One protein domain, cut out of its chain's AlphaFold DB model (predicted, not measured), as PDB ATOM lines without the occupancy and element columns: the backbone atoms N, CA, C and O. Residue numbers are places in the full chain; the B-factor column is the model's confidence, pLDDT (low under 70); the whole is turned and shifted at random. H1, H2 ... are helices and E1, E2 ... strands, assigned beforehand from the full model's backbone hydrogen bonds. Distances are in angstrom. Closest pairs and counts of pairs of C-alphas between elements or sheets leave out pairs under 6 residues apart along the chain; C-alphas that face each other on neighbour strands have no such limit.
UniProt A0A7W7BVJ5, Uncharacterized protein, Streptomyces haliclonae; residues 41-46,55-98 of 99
ATOM      1  N   TYR A  41     -18.999  38.432 -42.337       93.12
ATOM      2  CA  TYR A  41     -19.849  37.431 -41.691       93.12
ATOM      3  C   TYR A  41     -19.444  37.240 -40.235       93.12
ATOM      4  O   TYR A  41     -18.269  37.021 -39.947       93.12
ATOM      5  N   LEU A  42     -20.422  37.258 -39.331       93.88
ATOM      6  CA  LEU A  42     -20.258  36.885 -37.933       93.88
ATOM      7  C   LEU A  42     -20.769  35.456 -37.716       93.88
ATOM      8  O   LEU A  42     -21.972  35.173 -37.753       93.88
ATOM      9  N   GLN A  43     -19.832  34.543 -37.486       95.12
ATOM     10  CA  GLN A  43     -20.112  33.151 -37.174       95.12
ATOM     11  C   GLN A  43     -20.213  32.961 -35.661       95.12
ATOM     12  O   GLN A  43     -19.281  33.286 -34.934       95.12
ATOM     13  N   HIS A  44     -21.297  32.356 -35.178       93.38
ATOM     14  CA  HIS A  44     -21.409  31.952 -33.776       93.38
ATOM     15  C   HIS A  44     -20.953  30.502 -33.599       93.38
ATOM     16  O   HIS A  44     -21.523  29.583 -34.190       93.38
ATOM     17  N   LEU A  45     -19.926  30.294 -32.779       91.38
ATOM     18  CA  LEU A  45     -19.398  28.984 -32.417       91.38
ATOM     19  C   LEU A  45     -19.847  28.629 -30.992       91.38
ATOM     20  O   LEU A  45     -19.569  29.394 -30.064       91.38
ATOM     21  N   PRO A  46     -20.525  27.487 -30.779       91.00
ATOM     22  CA  PRO A  46     -20.931  27.072 -29.441       91.00
ATOM     23  C   PRO A  46     -19.716  26.717 -28.569       91.00
ATOM     24  O   PRO A  46     -18.702  26.223 -29.069       91.00
ATOM     25  N   GLY A  55     -18.120  34.594 -30.991       93.88
ATOM     26  CA  GLY A  55     -18.227  35.119 -32.348       93.88
ATOM     27  C   GLY A  55     -16.895  34.984 -33.083       93.88
ATOM     28  O   GLY A  55     -15.847  35.194 -32.480       93.88
ATOM     29  N   LEU A  56     -16.931  34.653 -34.372       95.69
ATOM     30  CA  LEU A  56     -15.780  34.683 -35.269       95.69
ATOM     31  C   LEU A  56     -16.134  35.517 -36.503       95.69
ATOM     32  O   LEU A  56     -17.063  35.176 -37.238       95.69
ATOM     33  N   LEU A  57     -15.410  36.614 -36.712       94.94
ATOM     34  CA  LEU A  57     -15.599  37.524 -37.834       94.94
ATOM     35  C   LEU A  57     -14.817  37.036 -39.062       94.94
ATOM     36  O   LEU A  57     -13.635  36.701 -38.968       94.94
ATOM     37  N   HIS A  58     -15.468  37.046 -40.223       94.00
ATOM     38  CA  HIS A  58     -14.907  36.648 -41.516       94.00
ATOM     39  C   HIS A  58     -15.116  37.729 -42.577       94.00
ATOM     40  O   HIS A  58     -16.081  38.488 -42.509       94.00
ATOM     41  N   ARG A  59     -14.253  37.738 -43.600       89.81
ATOM     42  CA  ARG A  59     -14.531  38.378 -44.897       89.81
ATOM     43  C   ARG A  59     -15.427  37.477 -45.745       89.81
ATOM     44  O   ARG A  59     -15.409  36.260 -45.579       89.81
ATOM     45  N   GLY A  60     -16.179  38.074 -46.660       87.19
ATOM     46  CA  GLY A  60     -17.155  37.393 -47.513       87.19
ATOM     47  C   GLY A  60     -16.553  36.375 -48.481       87.19
ATOM     48  O   GLY A  60     -17.233  35.432 -48.869       87.19
ATOM     49  N   ASP A  61     -15.268  36.505 -48.804       83.38
ATOM     50  CA  ASP A  61     -14.509  35.573 -49.640       83.38
ATOM     51  C   ASP A  61     -13.813  34.462 -48.837       83.38
ATOM     52  O   ASP A  61     -13.132  33.606 -49.409       83.38
ATOM     53  N   CYS A  62     -13.962  34.438 -47.508       88.94
ATOM     54  CA  CYS A  62     -13.393  33.380 -46.687       88.94
ATOM     55  C   CYS A  62     -14.133  32.061 -46.934       88.94
ATOM     56  O   CYS A  62     -15.349  31.977 -46.785       88.94
ATOM     57  N   TRP A  63     -13.394  30.980 -47.192       87.75
ATOM     58  CA  TRP A  63     -13.963  29.629 -47.311       87.75
ATOM     59  C   TRP A  63     -14.739  29.187 -46.054       87.75
ATOM     60  O   TRP A  63     -15.611  28.319 -46.121       87.75
ATOM     61  N   GLY A  64     -14.402  29.770 -44.898       88.50
ATOM     62  CA  GLY A  64     -15.057  29.549 -43.613       88.50
ATOM     63  C   GLY A  64     -16.195  30.523 -43.301       88.50
ATOM     64  O   GLY A  64     -16.825  30.356 -42.257       88.50
ATOM     65  N   ALA A  65     -16.478  31.505 -44.168       88.62
ATOM     66  CA  ALA A  65     -17.536  32.491 -43.963       88.62
ATOM     67  C   ALA A  65     -18.900  31.797 -43.873       88.62
ATOM     68  O   ALA A  65     -19.443  31.276 -44.848       88.62
ATOM     69  N   LYS A  66     -19.441  31.753 -42.657       85.94
ATOM     70  CA  LYS A  66     -20.747  31.179 -42.328       85.94
ATOM     71  C   LYS A  66     -21.400  32.031 -41.250       85.94
ATOM     72  O   LYS A  66     -20.721  32.736 -40.514       85.94
ATOM     73  N   GLY A  67     -22.711  31.891 -41.099       88.12
ATOM     74  CA  GLY A  67     -23.470  32.637 -40.098       88.12
ATOM     75  C   GLY A  67     -24.065  33.914 -40.673       88.12
ATOM     76  O   GLY A  67     -24.455  33.947 -41.840       88.12
ATOM     77  N   THR A  68     -24.181  34.938 -39.836       90.06
ATOM     78  CA  THR A  68     -24.931  36.150 -40.167       90.06
ATOM     79  C   THR A  68     -24.045  37.118 -40.929       90.06
ATOM     80  O   THR A  68     -22.977  37.486 -40.449       90.06
ATOM     81  N   GLN A  69     -24.487  37.547 -42.107       89.25
ATOM     82  CA  GLN A  69     -23.830  38.630 -42.828       89.25
ATOM     83  C   GLN A  69     -24.095  39.962 -42.115       89.25
ATOM     84  O   GLN A  69     -25.229  40.232 -41.720       89.25
ATOM     85  N   ILE A  70     -23.066  40.790 -41.971       87.94
ATOM     86  CA  ILE A  70     -23.132  42.100 -41.319       87.94
ATOM     87  C   ILE A  70     -22.539  43.190 -42.221       87.94
ATOM     88  O   ILE A  70     -21.791  42.899 -43.161       87.94
ATOM     89  N   SER A  71     -22.902  44.447 -41.959       84.19
ATOM     90  CA  SER A  71     -22.373  45.598 -42.699       84.19
ATOM     91  C   SER A  71     -20.891  45.850 -42.380       84.19
ATOM     92  O   SER A  71     -20.345  45.299 -41.421       84.19
ATOM     93  N   ARG A  72     -20.223  46.708 -43.168       84.75
ATOM     94  CA  ARG A  72     -18.846  47.136 -42.867       84.75
ATOM     95  C   ARG A  72     -18.791  47.869 -41.537       84.75
ATOM     96  O   ARG A  72     -17.869  47.657 -40.760       84.75
ATOM     97  N   GLU A  73     -19.756  48.748 -41.306       84.19
ATOM     98  CA  GLU A  73     -19.879  49.545 -40.096       84.19
ATOM     99  C   GLU A  73     -20.051  48.644 -38.868       84.19
ATOM    100  O   GLU A  73     -19.294  48.784 -37.910       84.19
ATOM    101  N   ASP A  74     -20.940  47.649 -38.929       88.75
ATOM    102  CA  ASP A  74     -21.115  46.675 -37.844       88.75
ATOM    103  C   ASP A  74     -19.861  45.821 -37.637       88.75
ATOM    104  O   ASP A  74     -19.485  45.534 -36.507       88.75
ATOM    105  N   ALA A  75     -19.167  45.436 -38.712       90.56
ATOM    106  CA  ALA A  75     -17.910  44.697 -38.611       90.56
ATOM    107  C   ALA A  75     -16.798  45.519 -37.933       90.56
ATOM    108  O   ALA A  75     -15.975  44.948 -37.218       90.56
ATOM    109  N   ARG A  76     -16.781  46.848 -38.120       89.12
ATOM    110  CA  ARG A  76     -15.882  47.754 -37.382       89.12
ATOM    111  C   ARG A  76     -16.271  47.841 -35.915       89.12
ATOM    112  O   ARG A  76     -15.394  47.703 -35.079       89.12
ATOM    113  N   LEU A  77     -17.559  47.988 -35.605       90.12
ATOM    114  CA  LEU A  77     -18.033  47.981 -34.216       90.12
ATOM    115  C   LEU A  77     -17.667  46.674 -33.511       90.12
ATOM    116  O   LEU A  77     -17.177  46.696 -32.390       90.12
ATOM    117  N   VAL A  78     -17.822  45.537 -34.195       90.94
ATOM    118  CA  VAL A  78     -17.446  44.226 -33.657       90.94
ATOM    119  C   VAL A  78     -15.952  44.137 -33.334       90.94
ATOM    120  O   VAL A  78     -15.579  43.504 -32.346       90.94
ATOM    121  N   LEU A  79     -15.110  44.758 -34.164       87.00
ATOM    122  CA  LEU A  79     -13.668  44.844 -33.951       87.00
ATOM    123  C   LEU A  79     -13.322  45.792 -32.792       87.00
ATOM    124  O   LEU A  79     -12.523  45.427 -31.937       87.00
ATOM    125  N   ASP A  80     -13.928  46.978 -32.764       89.81
ATOM    126  CA  ASP A  80     -13.647  48.032 -31.783       89.81
ATOM    127  C   ASP A  80     -14.132  47.658 -30.372       89.81
ATOM    128  O   ASP A  80     -13.473  47.975 -29.384       89.81
ATOM    129  N   GLU A  81     -15.272  46.971 -30.267       90.38
ATOM    130  CA  GLU A  81     -15.852  46.511 -28.998       90.38
ATOM    131  C   GLU A  81     -15.344  45.124 -28.561       90.38
ATOM    132  O   GLU A  81     -15.783  44.606 -27.535       90.38
ATOM    133  N   GLU A  82     -14.444  44.502 -29.334       85.31
ATOM    134  CA  GLU A  82     -13.850  43.182 -29.054       85.31
ATOM    135  C   GLU A  82     -14.890  42.064 -28.790       85.31
ATOM    136  O   GLU A  82     -14.637  41.094 -28.073       85.31
ATOM    137  N   VAL A  83     -16.079  42.164 -29.396       86.88
ATOM    138  CA  VAL A  83     -17.194  41.208 -29.209       86.88
ATOM    139  C   VAL A  83     -17.037  39.915 -30.016       86.88
ATOM    140  O   VAL A  83     -17.765  38.947 -29.777       86.88
ATOM    141  N   ALA A  84     -16.101  39.865 -30.966       91.94
ATOM    142  CA  ALA A  84     -15.790  38.659 -31.727       91.94
ATOM    143  C   ALA A  84     -14.287  38.484 -31.951       91.94
ATOM    144  O   ALA A  84     -13.538  39.445 -32.108       91.94
ATOM    145  N   GLU A  85     -13.866  37.227 -32.054       94.25
ATOM    146  CA  GLU A  85     -12.534  36.875 -32.530       94.25
ATOM    147  C   GLU A  85     -12.423  37.122 -34.041       94.25
ATOM    148  O   GLU A  85     -13.404  37.061 -34.787       94.25
ATOM    149  N   MET A  86     -11.203  37.349 -34.519       93.50
ATOM    150  CA  MET A  86     -10.916  37.532 -35.940       93.50
ATOM    151  C   MET A  86     -10.498  36.208 -36.569       93.50
ATOM    152  O   MET A  86      -9.629  35.510 -36.046       93.50
ATOM    153  N   CYS A  87     -11.068  35.865 -37.723       94.31
ATOM    154  CA  CYS A  87     -10.615  34.694 -38.460       94.31
ATOM    155  C   CYS A  87      -9.154  34.859 -38.903       94.31
ATOM    156  O   CYS A  87      -8.830  35.730 -39.711       94.31
ATOM    157  N   GLU A  88      -8.278  33.969 -38.436       93.81
ATOM    158  CA  GLU A  88      -6.854  33.985 -38.791       93.81
ATOM    159  C   GLU A  88      -6.591  33.697 -40.277       93.81
ATOM    160  O   GLU A  88      -5.565  34.120 -40.811       93.81
ATOM    161  N   ALA A  89      -7.514  33.001 -40.953       91.75
ATOM    162  CA  ALA A  89      -7.366  32.624 -42.356       91.75
ATOM    163  C   ALA A  89      -7.621  33.797 -43.312       91.75
ATOM    164  O   ALA A  89      -6.888  33.956 -44.283       91.75
ATOM    165  N   CYS A  90      -8.650  34.611 -43.054       90.00
ATOM    166  CA  CYS A  90      -8.998  35.738 -43.927       90.00
ATOM    167  C   CYS A  90      -8.609  37.111 -43.367       90.00
ATOM    168  O   CYS A  90      -8.742  38.089 -44.097       90.00
ATOM    169  N   ARG A  91      -8.190  37.188 -42.094       90.88
ATOM    170  CA  ARG A  91      -7.726  38.398 -41.389       90.88
ATOM    171  C   ARG A  91      -8.582  39.637 -41.682       90.88
ATOM    172  O   ARG A  91      -8.107  40.598 -42.292       90.88
ATOM    173  N   PRO A  92      -9.867  39.626 -41.284       88.50
ATOM    174  CA  PRO A  92     -10.820  40.666 -41.671       88.50
ATOM    175  C   PRO A  92     -10.414  42.084 -41.250       88.50
ATOM    176  O   PRO A  92     -10.770  43.040 -41.938       88.50
ATOM    177  N   GLN A  93      -9.646  42.227 -40.169       89.50
ATOM    178  CA  GLN A  93      -9.174  43.509 -39.660       89.50
ATOM    179  C   GLN A  93      -8.310  44.280 -40.654       89.50
ATOM    180  O   GLN A  93      -8.445  45.494 -40.739       89.50
ATOM    181  N   GLU A  94      -7.497  43.597 -41.466       85.81
ATOM    182  CA  GLU A  94      -6.600  44.261 -42.419       85.81
ATOM    183  C   GLU A  94      -7.399  45.070 -43.461       85.81
ATOM    184  O   GLU A  94      -7.017  46.181 -43.826       85.81
ATOM    185  N   ALA A  95      -8.565  44.561 -43.873       80.31
ATOM    186  CA  ALA A  95      -9.478  45.246 -44.790       80.31
ATOM    187  C   ALA A  95     -10.343  46.328 -44.106       80.31
ATOM    188  O   ALA A  95     -10.866  47.231 -44.766       80.31
ATOM    189  N   LEU A  96     -10.527  46.250 -42.786       81.69
ATOM    190  CA  LEU A  96     -11.333  47.200 -42.015       81.69
ATOM    191  C   LEU A  96     -10.531  48.429 -41.567       81.69
ATOM    192  O   LEU A  96     -11.104  49.515 -41.467       81.69
ATOM    193  N   THR A  97      -9.222  48.276 -41.353       75.12
ATOM    194  CA  THR A  97      -8.320  49.351 -40.907       75.12
ATOM    195  C   THR A  97      -7.595  50.076 -42.044       75.12
ATOM    196  O   THR A  97      -6.967  51.101 -41.795       75.12
ATOM    197  N   ALA A  98      -7.658  49.572 -43.281       59.41
ATOM    198  CA  ALA A  98      -7.131  50.271 -44.451       59.41
ATOM    199  C   ALA A  98      -8.056  51.446 -44.837       59.41
ATOM    200  O   ALA A  98      -9.212  51.228 -45.219       59.41
TER     201      ALA A  98
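Overview. This is residues 41 to 46 and 55 to 98 of the 99 residues of an uncharacterized protein of Streptomyces haliclonae (UniProt A0A7W7BVJ5). A small three-stranded sheet has H1 over one face; H2 sits by edge strand E2, roughly square to H1. Residues 85 to 86 pair parallel with residues 56 to 57 of E2. The printed part has 50 residues, with three named strands, then two named helices; the sheet, E2 E1 E3, is antiparallel. The class is mixed, the whole compact: radius of gyration of the C-alphas 9.5 A, spans 25 by 20 by 18 A.

Along the chain. Find C-alpha 41 at (-19.849, 37.431, -41.691); E1 runs to residue 45, 12.6 A. E2 is residues 55 to 59, 13.5 A; E3, 68 to 70; H1, 72 to 80, 12.3 A; H2, 92 to 97, ending at C-alpha 97, (-8.320, 49.351, -40.907).

Arrangement. Antiparallel E1 and E2 have N 43 and O 56 within hydrogen-bond range, 2.9 A; antiparallel E1 and E3, N 42 and O 68, 2.8 A. H1 is on the sheet, height 9.6 A, its closest C-alphas to E2 Ala 75 and Leu 57, 7.6 A. H2 only grazes it. H1 and H2 touch, about perpendicular at 86 degrees, closest C-alphas Arg 76 and Leu 96, 6.5 A. Every O i to N i+4 pair in both helices is within range.

Size, cuts and confidence. Residues 47 to 54 are cut out; C-alphas 46 and 55 are 9.0 A apart. H1 to H2 is a long link. Residue 98 is under 70 in pLDDT.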